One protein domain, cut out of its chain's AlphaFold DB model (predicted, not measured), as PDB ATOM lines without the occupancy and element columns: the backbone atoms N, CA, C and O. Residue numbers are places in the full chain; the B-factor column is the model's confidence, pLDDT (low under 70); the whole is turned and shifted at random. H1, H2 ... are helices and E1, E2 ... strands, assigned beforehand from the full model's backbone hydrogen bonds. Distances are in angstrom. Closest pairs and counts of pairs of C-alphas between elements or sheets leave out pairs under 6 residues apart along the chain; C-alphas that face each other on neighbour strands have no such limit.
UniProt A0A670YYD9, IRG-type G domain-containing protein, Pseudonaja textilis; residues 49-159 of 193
ATOM      1  N   ASN A  49     207.143 149.302 165.562       94.56
ATOM      2  CA  ASN A  49     205.779 148.786 165.508       94.56
ATOM      3  C   ASN A  49     205.210 148.976 164.103       94.56
ATOM      4  O   ASN A  49     204.867 150.091 163.704       94.56
ATOM      5  N   VAL A  50     205.094 147.879 163.356       94.62
ATOM      6  CA  VAL A  50     204.609 147.881 161.973       94.62
ATOM      7  C   VAL A  50     203.206 147.306 161.932       94.62
ATOM      8  O   VAL A  50     203.009 146.133 162.224       94.62
ATOM      9  N   ALA A  51     202.226 148.113 161.547       92.81
ATOM     10  CA  ALA A  51     200.859 147.642 161.372       92.81
ATOM     11  C   ALA A  51     200.658 147.031 159.983       92.81
ATOM     12  O   ALA A  51     200.975 147.664 158.980       92.81
ATOM     13  N   VAL A  52     200.080 145.838 159.911       90.75
ATOM     14  CA  VAL A  52     199.770 145.126 158.670       90.75
ATOM     15  C   VAL A  52     198.256 145.063 158.506       90.75
ATOM     16  O   VAL A  52     197.551 144.508 159.344       90.75
ATOM     17  N   ILE A  53     197.742 145.657 157.431       85.69
ATOM     18  CA  ILE A  53     196.313 145.709 157.106       85.69
ATOM     19  C   ILE A  53     196.128 145.114 155.715       85.69
ATOM     20  O   ILE A  53     196.840 145.502 154.797       85.69
ATOM     21  N   GLY A  54     195.144 144.245 155.520       76.69
ATOM     22  CA  GLY A  54     194.818 143.709 154.200       76.69
ATOM     23  C   GLY A  54     193.350 143.336 154.064       76.69
ATOM     24  O   GLY A  54     192.564 143.488 155.003       76.69
ATOM     25  N   GLU A  55     192.965 142.888 152.871       71.25
ATOM     26  CA  GLU A  55     191.702 142.166 152.702       71.25
ATOM     27  C   GLU A  55     191.771 140.807 153.414       71.25
ATOM     28  O   GLU A  55     192.845 140.237 153.578       71.25
ATOM     29  N   SER A  56     190.607 140.304 153.835       63.53
ATOM     30  CA  SER A  56     190.489 139.010 154.510       63.53
ATOM     31  C   SER A  56     191.034 137.888 153.628       63.53
ATOM     32  O   SER A  56     190.509 137.668 152.533       63.53
ATOM     33  N   GLY A  57     192.072 137.192 154.089       62.78
ATOM     34  CA  GLY A  57     192.702 136.106 153.342       62.78
ATOM     35  C   GLY A  57     194.018 135.622 153.950       62.78
ATOM     36  O   GLY A  57     194.549 136.220 154.883       62.78
ATOM     37  N   GLU A  58     194.530 134.532 153.382       63.59
ATOM     38  CA  GLU A  58     195.793 133.868 153.752       63.59
ATOM     39  C   GLU A  58     197.010 134.796 153.579       63.59
ATOM     40  O   GLU A  58     197.911 134.808 154.414       63.59
ATOM     41  N   ASP A  59     196.963 135.689 152.585       75.81
ATOM     42  CA  ASP A  59     198.069 136.549 152.150       75.81
ATOM     43  C   ASP A  59     198.695 137.404 153.262       75.81
ATOM     44  O   ASP A  59     199.879 137.736 153.199       75.81
ATOM     45  N   ARG A  60     197.911 137.808 154.271       83.69
ATOM     46  CA  ARG A  60     198.427 138.607 155.390       83.69
ATOM     47  C   ARG A  60     199.214 137.754 156.378       83.69
ATOM     48  O   ARG A  60     200.303 138.164 156.775       83.69
ATOM     49  N   ALA A  61     198.669 136.603 156.767       84.50
ATOM     50  CA  ALA A  61     199.345 135.680 157.672       84.50
ATOM     51  C   ALA A  61     200.628 135.143 157.018       84.50
ATOM     52  O   ALA A  61     201.688 135.186 157.641       84.50
ATOM     53  N   ASP A  62     200.559 134.791 155.730       86.88
ATOM     54  CA  ASP A  62     201.716 134.386 154.925       86.88
ATOM     55  C   ASP A  62     202.799 135.464 154.896       86.88
ATOM     56  O   ASP A  62     203.979 135.181 155.119       86.88
ATOM     57  N   PHE A  63     202.409 136.720 154.660       88.00
ATOM     58  CA  PHE A  63     203.348 137.837 154.666       88.00
ATOM     59  C   PHE A  63     204.010 138.016 156.037       88.00
ATOM     60  O   PHE A  63     205.225 138.193 156.110       88.00
ATOM     61  N   ILE A  64     203.231 137.963 157.123       90.62
ATOM     62  CA  ILE A  64     203.748 138.103 158.492       90.62
ATOM     63  C   ILE A  64     204.736 136.979 158.816       90.62
ATOM     64  O   ILE A  64     205.798 137.251 159.377       90.62
ATOM     65  N   ASN A  65     204.415 135.740 158.445       90.56
ATOM     66  CA  ASN A  65     205.275 134.579 158.669       90.56
ATOM     67  C   ASN A  65     206.558 134.662 157.846       90.56
ATOM     68  O   ASN A  65     207.646 134.572 158.409       90.56
ATOM     69  N   THR A  66     206.441 134.968 156.554       90.69
ATOM     70  CA  THR A  66     207.591 135.137 155.654       90.69
ATOM     71  C   THR A  66     208.512 136.255 156.134       90.69
ATOM     72  O   THR A  66     209.729 136.094 156.154       90.69
ATOM     73  N   PHE A  67     207.954 137.387 156.576       90.12
ATOM     74  CA  PHE A  67     208.749 138.488 157.125       90.12
ATOM     75  C   PHE A  67     209.527 138.069 158.381       90.12
ATOM     76  O   PHE A  67     210.601 138.602 158.649       90.12
ATOM     77  N   ARG A  68     208.976 137.136 159.162       92.75
ATOM     78  CA  ARG A  68     209.562 136.618 160.406       92.75
ATOM     79  C   ARG A  68     210.437 135.379 160.196       92.75
ATOM     80  O   ARG A  68     210.950 134.876 161.192       92.75
ATOM     81  N   ASP A  69     210.617 134.937 158.949       91.12
ATOM     82  CA  ASP A  69     211.334 133.711 158.574       91.12
ATOM     83  C   ASP A  69     210.748 132.457 159.254       91.12
ATOM     84  O   ASP A  69     211.468 131.622 159.796       91.12
ATOM     85  N   LEU A  70     209.413 132.375 159.286       89.06
ATOM     86  CA  LEU A  70     208.651 131.265 159.864       89.06
ATOM     87  C   LEU A  70     207.827 130.554 158.791       89.06
ATOM     88  O   LEU A  70     207.252 131.193 157.905       89.06
ATOM     89  N   CYS A  71     207.725 129.236 158.918       86.50
ATOM     90  CA  CYS A  71     206.828 128.394 158.140       86.50
ATOM     91  C   CYS A  71     205.458 128.266 158.818       86.50
ATOM     92  O   CYS A  71     205.297 128.466 160.025       86.50
ATOM     93  N   GLU A  72     204.449 127.888 158.034       80.44
ATOM     94  CA  GLU A  72     203.157 127.482 158.583       80.44
ATOM     95  C   GLU A  72     203.340 126.281 159.526       80.44
ATOM     96  O   GLU A  72     203.963 125.282 159.168       80.44
ATOM     97  N   GLY A  73     202.795 126.386 160.741       81.06
ATOM     98  CA  GLY A  73     202.907 125.356 161.777       81.06
ATOM     99  C   GLY A  73     204.091 125.522 162.735       81.06
ATOM    100  O   GLY A  73     204.119 124.833 163.755       81.06
ATOM    101  N   ASP A  74     205.014 126.450 162.467       86.94
ATOM    102  CA  ASP A  74     206.068 126.791 163.423       86.94
ATOM    103  C   ASP A  74     205.484 127.426 164.693       86.94
ATOM    104  O   ASP A  74     204.438 128.089 164.682       86.94
ATOM    105  N   GLU A  75     206.180 127.251 165.817       86.00
ATOM    106  CA  GLU A  75     205.763 127.842 167.085       86.00
ATOM    107  C   GLU A  75     205.710 129.376 166.976       86.00
ATOM    108  O   GLU A  75     206.696 130.050 166.676       86.00
ATOM    109  N   GLY A  76     204.525 129.945 167.216       84.06
ATOM    110  CA  GLY A  76     204.300 131.387 167.120       84.06
ATOM    111  C   GLY A  76     204.131 131.923 165.694       84.06
ATOM    112  O   GLY A  76     204.147 133.151 165.519       84.06
ATOM    113  N   ALA A  77     203.964 131.062 164.684       87.69
ATOM    114  CA  ALA A  77     203.511 131.462 163.355       87.69
ATOM    115  C   ALA A  77     202.078 132.030 163.407       87.69
ATOM    116  O   ALA A  77     201.225 131.571 164.168       87.69
ATOM    117  N   ALA A  78     201.817 133.057 162.602       85.19
ATOM    118  CA  ALA A  78     200.477 133.559 162.347       85.19
ATOM    119  C   ALA A  78     199.661 132.470 161.641       85.19
ATOM    120  O   ALA A  78     200.134 131.855 160.687       85.19
ATOM    121  N   LEU A  79     198.442 132.229 162.118       79.56
ATOM    122  CA  LEU A  79     197.594 131.173 161.579       79.56
ATOM    123  C   LEU A  79     197.044 131.569 160.205       79.56
ATOM    124  O   LEU A  79     196.361 132.580 160.050       79.56
ATOM    125  N   THR A  80     197.323 130.727 159.222       66.56
ATOM    126  CA  THR A  80     196.813 130.767 157.852       66.56
ATOM    127  C   THR A  80     195.493 130.011 157.805       66.56
ATOM    128  O   THR A  80     195.425 128.790 157.906       66.56
ATOM    129  N   GLY A  81     194.383 130.738 157.729       54.84
ATOM    130  CA  GLY A  81     193.076 130.102 157.642       54.84
ATOM    131  C   GLY A  81     191.926 131.087 157.711       54.84
ATOM    132  O   GLY A  81     192.049 132.209 158.195       54.84
ATOM    133  N   LYS A  82     190.755 130.642 157.253       48.81
ATOM    134  CA  LYS A  82     189.498 131.409 157.244       48.81
ATOM    135  C   LYS A  82     188.870 131.544 158.642       48.81
ATOM    136  O   LYS A  82     187.645 131.560 158.776       48.81
ATOM    137  N   VAL A  83     189.700 131.583 159.682       42.62
ATOM    138  CA  VAL A  83     189.278 131.649 161.077       42.62
ATOM    139  C   VAL A  83     189.420 133.084 161.552       42.62
ATOM    140  O   VAL A  83     190.489 133.564 161.895       42.62
ATOM    141  N   GLU A  84     188.252 133.711 161.565       48.09
ATOM    142  CA  GLU A  84     187.859 134.821 162.415       48.09
ATOM    143  C   GLU A  84     188.521 136.177 162.175       48.09
ATOM    144  O   GLU A  84     189.689 136.451 162.414       48.09
ATOM    145  N   THR A  85     187.636 137.093 161.803       51.81
ATOM    146  CA  THR A  85     187.735 138.534 161.981       51.81
ATOM    147  C   THR A  85     188.126 138.826 163.433       51.81
ATOM    148  O   THR A  85     187.260 139.028 164.292       51.81
ATOM    149  N   HIS A  86     189.429 138.827 163.740       55.53
ATOM    150  CA  HIS A  86     189.912 139.253 165.047       55.53
ATOM    151  C   HIS A  86     189.288 140.623 165.342       55.53
ATOM    152  O   HIS A  86     189.215 141.501 164.491       55.53
ATOM    153  N   LYS A  87     188.710 140.835 166.524       67.19
ATOM    154  CA  LYS A  87     188.110 142.152 166.830       67.19
ATOM    155  C   LYS A  87     189.165 143.174 167.253       67.19
ATOM    156  O   LYS A  87     188.820 144.354 167.381       67.19
ATOM    157  N   THR A  88     190.393 142.713 167.469       76.56
ATOM    158  CA  THR A  88     191.531 143.397 168.083       76.56
ATOM    159  C   THR A  88     192.808 143.091 167.305       76.56
ATOM    160  O   THR A  88     192.886 142.067 166.633       76.56
ATOM    161  N   ALA A  89     193.796 143.977 167.411       86.94
ATOM    162  CA  ALA A  89     195.122 143.779 166.837       86.94
ATOM    163  C   ALA A  89     195.860 142.611 167.514       86.94
ATOM    164  O   ALA A  89     195.743 142.444 168.730       86.94
ATOM    165  N   VAL A  90     196.643 141.847 166.749       90.06
ATOM    166  CA  VAL A  90     197.494 140.759 167.263       90.06
ATOM    167  C   VAL A  90     198.960 141.099 167.011       90.06
ATOM    168  O   VAL A  90     199.326 141.480 165.902       90.06
ATOM    169  N   ALA A  91     199.799 140.984 168.040       92.88
ATOM    170  CA  ALA A  91     201.226 141.269 167.951       92.88
ATOM    171  C   ALA A  91     202.030 140.011 167.605       92.88
ATOM    172  O   ALA A  91     201.906 138.986 168.271       92.88
ATOM    173  N   TYR A  92     202.926 140.142 166.632       94.19
ATOM    174  CA  TYR A  92     203.868 139.117 166.204       94.19
ATOM    175  C   TYR A  92     205.299 139.670 166.268       94.19
ATOM    176  O   TYR A  92     205.780 140.279 165.305       94.19
ATOM    177  N   PRO A  93     205.999 139.496 167.404       94.88
ATOM    178  CA  PRO A  93     207.407 139.856 167.523       94.88
ATOM    179  C   PRO A  93     208.275 139.031 166.566       94.88
ATOM    180  O   PRO A  93     208.036 137.835 166.352       94.88
ATOM    181  N   HIS A  94     209.301 139.656 165.992       93.56
ATOM    182  CA  HIS A  94     210.268 138.951 165.158       93.56
ATOM    183  C   HIS A  94     211.171 138.056 166.034       93.56
ATOM    184  O   HIS A  94     211.783 138.575 166.969       93.56
ATOM    185  N   PRO A  95     211.350 136.754 165.718       91.31
ATOM    186  CA  PRO A  95     212.117 135.817 166.556       91.31
ATOM    187  C   PRO A  95     213.548 136.287 166.859       91.31
ATOM    188  O   PRO A  95     213.993 136.294 168.002       91.31
ATOM    189  N   LYS A  96     214.255 136.763 165.825       90.12
ATOM    190  CA  LYS A  96     215.615 137.323 165.934       90.12
ATOM    191  C   LYS A  96     215.681 138.765 166.465       90.12
ATOM    192  O   LYS A  96     216.715 139.173 166.985       90.12
ATOM    193  N   TYR A  97     214.610 139.544 166.320       89.62
ATOM    194  CA  TYR A  97     214.592 140.980 166.619       89.62
ATOM    195  C   TYR A  97     213.317 141.338 167.400       89.62
ATOM    196  O   TYR A  97     212.420 141.959 166.838       89.62
ATOM    197  N   PRO A  98     213.206 140.994 168.697       90.81
ATOM    198  CA  PRO A  98     211.941 141.092 169.442       90.81
ATOM    199  C   PRO A  98     211.344 142.505 169.534       90.81
ATOM    200  O   PRO A  98     210.154 142.668 169.786       90.81
ATOM    201  N   LYS A  99     212.172 143.536 169.326       90.81
ATOM    202  CA  LYS A  99     211.762 144.947 169.279       90.81
ATOM    203  C   LYS A  99     211.136 145.352 167.940       90.81
ATOM    204  O   LYS A  99     210.590 146.446 167.845       90.81
ATOM    205  N   VAL A 100     211.184 144.486 166.927       92.56
ATOM    206  CA  VAL A 100     210.439 144.608 165.672       92.56
ATOM    207  C   VAL A 100     209.167 143.782 165.801       92.56
ATOM    208  O   VAL A 100     209.218 142.554 165.874       92.56
ATOM    209  N   ILE A 101     208.026 144.462 165.850       95.00
ATOM    210  CA  ILE A 101     206.720 143.849 166.081       95.00
ATOM    211  C   ILE A 101     205.832 144.125 164.876       95.00
ATOM    212  O   ILE A 101     205.574 145.283 164.532       95.00
ATOM    213  N   LEU A 102     205.350 143.050 164.252       94.56
ATOM    214  CA  LEU A 102     204.325 143.121 163.221       94.56
ATOM    215  C   LEU A 102     202.970 142.974 163.892       94.56
ATOM    216  O   LEU A 102     202.717 142.008 164.604       94.56
ATOM    217  N   TRP A 103     202.101 143.942 163.668       93.31
ATOM    218  CA  TRP A 103     200.756 143.956 164.205       93.31
ATOM    219  C   TRP A 103     199.788 143.563 163.107       93.31
ATOM    220  O   TRP A 103     199.568 144.337 162.177       93.31
ATOM    221  N   ASP A 104     199.204 142.374 163.216       89.56
ATOM    222  CA  ASP A 104     198.075 141.997 162.380       89.56
ATOM    223  C   ASP A 104     196.861 142.811 162.828       89.56
ATOM    224  O   ASP A 104     196.361 142.667 163.951       89.56
ATOM    225  N   LEU A 105     196.424 143.716 161.955       87.31
ATOM    226  CA  LEU A 105     195.219 144.489 162.154       87.31
ATOM    227  C   LEU A 105     194.048 143.840 161.424       87.31
ATOM    228  O   LEU A 105     194.159 143.495 160.244       87.31
ATOM    229  N   PRO A 106     192.888 143.755 162.083       79.25
ATOM    230  CA  PRO A 106     191.806 142.946 161.578       79.25
ATOM    231  C   PRO A 106     191.108 143.536 160.366       79.25
ATOM    232  O   PRO A 106     191.114 144.742 160.113       79.25
ATOM    233  N   ASP A 107     190.431 142.647 159.647       69.88
ATOM    234  CA  ASP A 107     189.815 142.983 158.378       69.88
ATOM    235  C   ASP A 107     188.741 144.051 158.509       69.88
ATOM    236  O   ASP A 107     187.920 144.114 159.428       69.88
ATOM    237  N   VAL A 108     188.707 144.862 157.469       62.25
ATOM    238  CA  VAL A 108     187.802 145.989 157.331       62.25
ATOM    239  C   VAL A 108     186.557 145.631 156.491       62.25
ATOM    240  O   VAL A 108     185.699 146.465 156.209       62.25
ATOM    241  N   GLY A 109     186.404 144.359 156.121       54.09
ATOM    242  CA  GLY A 109     185.461 143.860 155.112       54.09
ATOM    243  C   GLY A 109     183.957 143.956 155.412       54.09
ATOM    244  O   GLY A 109     183.189 143.233 154.788       54.09
ATOM    245  N   ASN A 110     183.501 144.814 156.329       54.47
ATOM    246  CA  ASN A 110     182.086 144.928 156.685       54.47
ATOM    247  C   ASN A 110     181.420 146.131 155.970       54.47
ATOM    248  O   ASN A 110     181.964 147.239 156.029       54.47
ATOM    249  N   PRO A 111     180.223 145.991 155.357       47.94
ATOM    250  CA  PRO A 111     179.526 147.070 154.631       47.94
ATOM    251  C   PRO A 111     179.130 148.314 155.460       47.94
ATOM    252  O   PRO A 111     178.579 149.262 154.907       47.94
ATOM    253  N   GLY A 112     179.451 148.369 156.757       56.38
ATOM    254  CA  GLY A 112     179.276 149.535 157.638       56.38
ATOM    255  C   GLY A 112     180.581 150.232 158.050       56.38
ATOM    256  O   GLY A 112     180.612 150.941 159.058       56.38
ATOM    257  N   PHE A 113     181.687 149.992 157.341       62.78
ATOM    258  CA  PHE A 113     182.996 150.499 157.736       62.78
ATOM    259  C   PHE A 113     183.119 152.030 157.670       62.78
ATOM    260  O   PHE A 113     183.044 152.645 156.604       62.78
ATOM    261  N   SER A 114     183.434 152.636 158.817       73.25
ATOM    262  CA  SER A 114     183.941 154.004 158.906       73.25
ATOM    263  C   SER A 114     185.443 153.969 159.161       73.25
ATOM    264  O   SER A 114     185.883 153.587 160.246       73.25
ATOM    265  N   ALA A 115     186.227 154.419 158.176       71.88
ATOM    266  CA  ALA A 115     187.682 154.508 158.287       71.88
ATOM    267  C   ALA A 115     188.121 155.300 159.517       71.88
ATOM    268  O   ALA A 115     189.021 154.870 160.225       71.88
ATOM    269  N   LYS A 116     187.422 156.396 159.829       74.00
ATOM    270  CA  LYS A 116     187.679 157.194 161.029       74.00
ATOM    271  C   LYS A 116     187.520 156.368 162.314       74.00
ATOM    272  O   LYS A 116     188.435 156.336 163.126       74.00
ATOM    273  N   ARG A 117     186.402 155.647 162.457       78.62
ATOM    274  CA  ARG A 117     186.125 154.811 163.641       78.62
ATOM    275  C   ARG A 117     187.134 153.673 163.785       78.62
ATOM    276  O   ARG A 117     187.475 153.284 164.896       78.62
ATOM    277  N   TYR A 118     187.610 153.135 162.668       79.25
ATOM    278  CA  TYR A 118     188.657 152.122 162.685       79.25
ATOM    279  C   TYR A 118     190.013 152.692 163.085       79.25
ATOM    280  O   TYR A 118     190.692 152.065 163.887       79.25
ATOM    281  N   MET A 119     190.385 153.882 162.590       76.81
ATOM    282  CA  MET A 119     191.633 154.533 163.009       76.81
ATOM    283  C   MET A 119     191.656 154.771 164.528       76.81
ATOM    284  O   MET A 119     192.690 154.577 165.160       76.81
ATOM    285  N   GLU A 120     190.518 155.176 165.104       79.69
ATOM    286  CA  GLU A 120     190.356 155.366 166.553       79.69
ATOM    287  C   GLU A 120     190.437 154.032 167.304       79.69
ATOM    288  O   GLU A 120     191.201 153.904 168.254       79.69
ATOM    289  N   LYS A 121     189.692 153.015 166.849       82.31
ATOM    290  CA  LYS A 121     189.645 151.697 167.498       82.31
ATOM    291  C   LYS A 121     190.987 150.961 167.469       82.31
ATOM    292  O   LYS A 121     191.279 150.219 168.396       82.31
ATOM    293  N   MET A 122     191.756 151.123 166.396       83.62
ATOM    294  CA  MET A 122     193.051 150.460 166.223       83.62
ATOM    295  C   MET A 122     194.215 151.301 166.737       83.62
ATOM    296  O   MET A 122     195.349 150.957 166.458       83.62
ATOM    297  N   GLU A 123     193.961 152.409 167.439       85.19
ATOM    298  CA  GLU A 123     195.015 153.215 168.063       85.19
ATOM    299  C   GLU A 123     196.152 153.577 167.099       85.19
ATOM    300  O   GLU A 123     197.321 153.433 167.424       85.19
ATOM    301  N   VAL A 124     195.834 154.083 165.904       84.88
ATOM    302  CA  VAL A 124     196.803 154.357 164.814       84.88
ATOM    303  C   VAL A 124     198.073 155.104 165.249       84.88
ATOM    304  O   VAL A 124     199.120 154.976 164.615       84.88
ATOM    305  N   ALA A 125     197.993 155.888 166.325       86.88
ATOM    306  CA  ALA A 125     199.121 156.568 166.941       86.88
ATOM    307  C   ALA A 125     200.235 155.622 167.439       86.88
ATOM    308  O   ALA A 125     201.392 156.038 167.387       86.88
ATOM    309  N   SER A 126     199.913 154.393 167.856       89.88
ATOM    310  CA  SER A 126     200.842 153.408 168.435       89.88
ATOM    311  C   SER A 126     201.813 152.795 167.418       89.88
ATOM    312  O   SER A 126     202.874 152.304 167.800       89.88
ATOM    313  N   TYR A 127     201.491 152.871 166.124       92.94
ATOM    314  CA  TYR A 127     202.300 152.292 165.050       92.94
ATOM    315  C   TYR A 127     203.218 153.318 164.388       92.94
ATOM    316  O   TYR A 127     202.847 154.482 164.202       92.94
ATOM    317  N   ASP A 128     204.404 152.877 163.978       91.88
ATOM    318  CA  ASP A 128     205.392 153.701 163.276       91.88
ATOM    319  C   ASP A 128     205.001 153.914 161.814       91.88
ATOM    320  O   ASP A 128     204.988 155.041 161.311       91.88
ATOM    321  N   PHE A 129     204.623 152.832 161.139       91.75
ATOM    322  CA  PHE A 129     204.091 152.868 159.785       91.75
ATOM    323  C   PHE A 129     203.186 151.667 159.509       91.75
ATOM    324  O   PHE A 129     203.092 150.727 160.300       91.75
ATOM    325  N   PHE A 130     202.509 151.727 158.366       91.31
ATOM    326  CA  PHE A 130     201.510 150.751 157.949       91.31
ATOM    327  C   PHE A 130     201.913 150.058 156.648       91.31
ATOM    328  O   PHE A 130     202.369 150.703 155.705       91.31
ATOM    329  N   LEU A 131     201.683 148.755 156.564       91.38
ATOM    330  CA  LEU A 131     201.749 147.957 155.350       91.38
ATOM    331  C   LEU A 131     200.323 147.598 154.947       91.38
ATOM    332  O   LEU A 131     199.610 146.933 155.695       91.38
ATOM    333  N   ILE A 132     199.895 148.075 153.783       87.62
ATOM    334  CA  ILE A 132     198.579 147.780 153.221       87.62
ATOM    335  C   ILE A 132     198.758 146.694 152.161       87.62
ATOM    336  O   ILE A 132     199.254 146.975 151.066       87.62
ATOM    337  N   ILE A 133     198.367 145.469 152.497       85.06
ATOM    338  CA  ILE A 133     198.421 144.305 151.618       85.06
ATOM    339  C   ILE A 133     197.181 144.306 150.725       85.06
ATOM    340  O   ILE A 133     196.049 144.267 151.208       85.06
ATOM    341  N   ALA A 134     197.400 144.349 149.414       79.31
ATOM    342  CA  ALA A 134     196.350 144.248 148.413       79.31
ATOM    343  C   ALA A 134     196.614 143.042 147.503       79.31
ATOM    344  O   ALA A 134     197.617 143.006 146.788       79.31
ATOM    345  N   SER A 135     195.681 142.091 147.499       73.81
ATOM    346  CA  SER A 135     195.682 140.932 146.606       73.81
ATOM    347  C   SER A 135     194.814 141.210 145.378       73.81
ATOM    348  O   SER A 135     193.652 141.590 145.542       73.81
ATOM    349  N   GLN A 136     195.337 140.985 144.167       65.00
ATOM    350  CA  GLN A 136     194.648 141.068 142.860       65.00
ATOM    351  C   GLN A 136     194.054 142.443 142.473       65.00
ATOM    352  O   GLN A 136     194.350 142.987 141.405       65.00
ATOM    353  N   HIS A 137     193.196 143.046 143.303       64.44
ATOM    354  CA  HIS A 137     192.464 144.272 142.985       64.44
ATOM    355  C   HIS A 137     192.630 145.357 144.046       64.44
ATOM    356  O   HIS A 137     192.227 145.235 145.203       64.44
ATOM    357  N   PHE A 138     193.136 146.509 143.611       69.50
ATOM    358  CA  PHE A 138     193.132 147.716 144.422       69.50
ATOM    359  C   PHE A 138     191.702 148.270 144.535       69.50
ATOM    360  O   PHE A 138     191.190 148.914 143.620       69.50
ATOM    361  N   ARG A 139     191.030 148.020 145.664       73.75
ATOM    362  CA  ARG A 139     189.693 148.571 145.932       73.75
ATOM    363  C   ARG A 139     189.729 150.020 146.422       73.75
ATOM    364  O   ARG A 139     190.709 150.495 146.991       73.75
ATOM    365  N   SER A 140     188.587 150.705 146.301       77.00
ATOM    366  CA  SER A 140     188.374 152.063 146.839       77.00
ATOM    367  C   SER A 140     188.637 152.166 148.348       77.00
ATOM    368  O   SER A 140     188.945 153.241 148.862       77.00
ATOM    369  N   PHE A 141     188.548 151.041 149.057       76.69
ATOM    370  CA  PHE A 141     188.912 150.923 150.459       76.69
ATOM    371  C   PHE A 141     190.395 151.245 150.713       76.69
ATOM    372  O   PHE A 141     190.685 152.096 151.553       76.69
ATOM    373  N   HIS A 142     191.317 150.649 149.952       79.50
ATOM    374  CA  HIS A 142     192.758 150.881 150.084       79.50
ATOM    375  C   HIS A 142     193.111 152.366 149.925       79.50
ATOM    376  O   HIS A 142     193.861 152.925 150.726       79.50
ATOM    377  N   ALA A 143     192.492 153.040 148.948       82.62
ATOM    378  CA  ALA A 143     192.643 154.482 148.751       82.62
ATOM    379  C   ALA A 143     192.131 155.300 149.945       82.62
ATOM    380  O   ALA A 143     192.788 156.249 150.375       82.62
ATOM    381  N   LYS A 144     190.966 154.938 150.502       84.00
ATOM    382  CA  LYS A 144     190.414 155.605 151.690       84.00
ATOM    383  C   LYS A 144     191.346 155.431 152.886       84.00
ATOM    384  O   LYS A 144     191.657 156.422 153.537       84.00
ATOM    385  N   LEU A 145     191.815 154.213 153.150       83.38
ATOM    386  CA  LEU A 145     192.736 153.920 154.247       83.38
ATOM    387  C   LEU A 145     194.016 154.761 154.140       83.38
ATOM    388  O   LEU A 145     194.340 155.500 155.068       83.38
ATOM    389  N   ALA A 146     194.667 154.737 152.977       86.06
ATOM    390  CA  ALA A 146     195.845 155.553 152.695       86.06
ATOM    391  C   ALA A 146     195.591 157.055 152.906       86.06
ATOM    392  O   ALA A 146     196.408 157.751 153.506       86.06
ATOM    393  N   HIS A 147     194.433 157.565 152.474       87.06
ATOM    394  CA  HIS A 147     194.056 158.964 152.686       87.06
ATOM    395  C   HIS A 147     193.941 159.332 154.171       87.06
ATOM    396  O   HIS A 147     194.419 160.391 154.579       87.06
ATOM    397  N   TYR A 148     193.335 158.471 154.991       85.56
ATOM    398  CA  TYR A 148     193.219 158.712 156.432       85.56
ATOM    399  C   TYR A 148     194.562 158.597 157.154       85.56
ATOM    400  O   TYR A 148     194.865 159.460 157.975       85.56
ATOM    401  N   LEU A 149     195.391 157.610 156.807       87.44
ATOM    402  CA  LEU A 149     196.745 157.474 157.356       87.44
ATOM    403  C   LEU A 149     197.608 158.692 157.013       87.44
ATOM    404  O   LEU A 149     198.239 159.271 157.895       87.44
ATOM    405  N   LYS A 150     197.532 159.170 155.763       90.06
ATOM    406  CA  LYS A 150     198.196 160.405 155.333       90.06
ATOM    407  C   LYS A 150     197.734 161.617 156.140       90.06
ATOM    408  O   LYS A 150     198.560 162.422 156.559       90.06
ATOM    409  N   LYS A 151     196.423 161.755 156.373       88.25
ATOM    410  CA  LYS A 151     195.863 162.828 157.215       88.25
ATOM    411  C   LYS A 151     196.310 162.729 158.672       88.25
ATOM    412  O   LYS A 151     196.493 163.762 159.304       88.25
ATOM    413  N   ALA A 152     196.498 161.516 159.181       85.56
ATOM    414  CA  ALA A 152     197.029 161.256 160.514       85.56
ATOM    415  C   ALA A 152     198.559 161.438 160.608       85.56
ATOM    416  O   ALA A 152     199.128 161.216 161.672       85.56
ATOM    417  N   GLY A 153     199.236 161.823 159.516       87.62
ATOM    418  CA  GLY A 153     200.691 161.986 159.481       87.62
ATOM    419  C   GLY A 153     201.463 160.665 159.554       87.62
ATOM    420  O   GLY A 153     202.653 160.678 159.850       87.62
ATOM    421  N   LYS A 154     200.802 159.530 159.299       89.00
ATOM    422  CA  LYS A 154     201.409 158.200 159.370       89.00
ATOM    423  C   LYS A 154     201.950 157.765 158.015       89.00
ATOM    424  O   LYS A 154     201.293 157.931 156.984       89.00
ATOM    425  N   GLY A 155     203.150 157.188 158.035       90.06
ATOM    426  CA  GLY A 155     203.742 156.540 156.870       90.06
ATOM    427  C   GLY A 155     202.986 155.261 156.523       90.06
ATOM    428  O   GLY A 155     202.553 154.529 157.414       90.06
ATOM    429  N   TYR A 156     202.815 154.988 155.233       90.44
ATOM    430  CA  TYR A 156     202.222 153.741 154.768       90.44
ATOM    431  C   TYR A 156     202.858 153.285 153.455       90.44
ATOM    432  O   TYR A 156     203.281 154.109 152.642       90.44
ATOM    433  N   TYR A 157     202.874 151.974 153.241       91.25
ATOM    434  CA  TYR A 157     203.368 151.331 152.029       91.25
ATOM    435  C   TYR A 157     202.334 150.338 151.517       91.25
ATOM    436  O   TYR A 157     201.651 149.682 152.299       91.25
ATOM    437  N   PHE A 158     202.222 150.232 150.198       86.94
ATOM    438  CA  PHE A 158     201.397 149.212 149.565       86.94
ATOM    439  C   PHE A 158     202.246 147.991 149.239       86.94
ATOM    440  O   PHE A 158     203.282 148.118 148.588       86.94
ATOM    441  N   VAL A 159     201.779 146.823 149.666       86.50
ATOM    442  CA  VAL A 159     202.369 145.525 149.340       86.50
ATOM    443  C   VAL A 159     201.382 144.798 148.440       86.50
ATOM    444  O   VAL A 159     200.222 144.611 148.806       86.50
TER     445      VAL A 159
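AT A GLANCE: This is residues 49 to 159 of the 193 residues of the protein "IRG-type G domain-containing protein" of Pseudonaja textilis (UniProt A0A670YYD9). A strongly twisted sheet of five strands makes the middle of this domain, with H1 packed over one face and H3 over the other, so three layers in all. The short H2 lies off the sheet and packs on H3, and a long stretch without a named element, residues 68 to 89, runs between H1 and E2. The printed part has 111 residues, with three named helices and five named strands in the order E1 H1 E2 E3 H2 E4 H3 E5, class mixed, helices and strands. The sheet is mixed, ordered E2 E3 E1 E4 E5, with E2 antiparallel to E3 and the other neighbours parallel. The whole is compact, with a radius of gyration of the C-alphas of 13.5 A and spans of 36 by 28 by 24 A.

HOW THE PARTS SIT: Inner strand E1, residues 49 to 54, is parallel to E4, residues 129 to 135, at 23 degrees, with N 131 and O 51 2.7 A apart. On its other side E1 is parallel to E3, residues 100 to 104, at 28 degrees, with N 52 and O 103 2.8 A apart. E3 forms an antiparallel hairpin with edge strand E2, residues 90 to 93, where N 92 and O 102 are 2.8 A apart. Edge strand E5, residues 155 to 159, is parallel to E4, with N 157 and O 130 2.8 A apart. H3, residues 140 to 151, is on the sheet at a height of 9.8 A, over E4 and E5, and runs along the strands, at 8 degrees to E4 on the local plane. Its closest C-alphas to E5 are those of Ala 146 and Tyr 156, 6.9 A. E4, H3 and E5 form a strand-helix-strand unit, two parallel neighbour strands with a helix between, with a right-handed crossover. H1, residues 58 to 67, is on the opposite face; its closest C-alphas to E1 are those of Arg 60 and Gly 54, 6.4 A. H2, residues 115 to 121, is not on the sheet. It touches H3 through residues 144 to 148 of H3 alone, at a steep tilt of 61 degrees, the same way, closest at the C-alphas of Ala 115 and Leu 145, 6.5 A. E3, H2 and E4 form a split unit, with E1 between its parallel strands, and its crossover is right-handed. In H1, H2 and H3 every O i to N i+4 pair is within hydrogen-bond range.

IN THESE COORDINATES: E1 begins at C-alpha 49, (205.779, 148.786, 165.508), and is 16.5 A long. E4 is 19.7 A, E5 13.4 A, E3 13.1 A and E2 10.0 A. H3 is 16.7 A, H1 14.2 A and H2 9.8 A. E5 ends at C-alpha 159, (202.369, 145.525, 149.340).

THE WHOLE: The C-alphas farthest apart, Lys 96 and Gly 112, are 39.2 A apart. The printed part has no cut, and the H1 to E2 link is long, with 22 residues. Mean pLDDT of the printed part is 80.9; residues 56 to 58, 80 to 87, 107 to 113 and 136 to 138 are under 70.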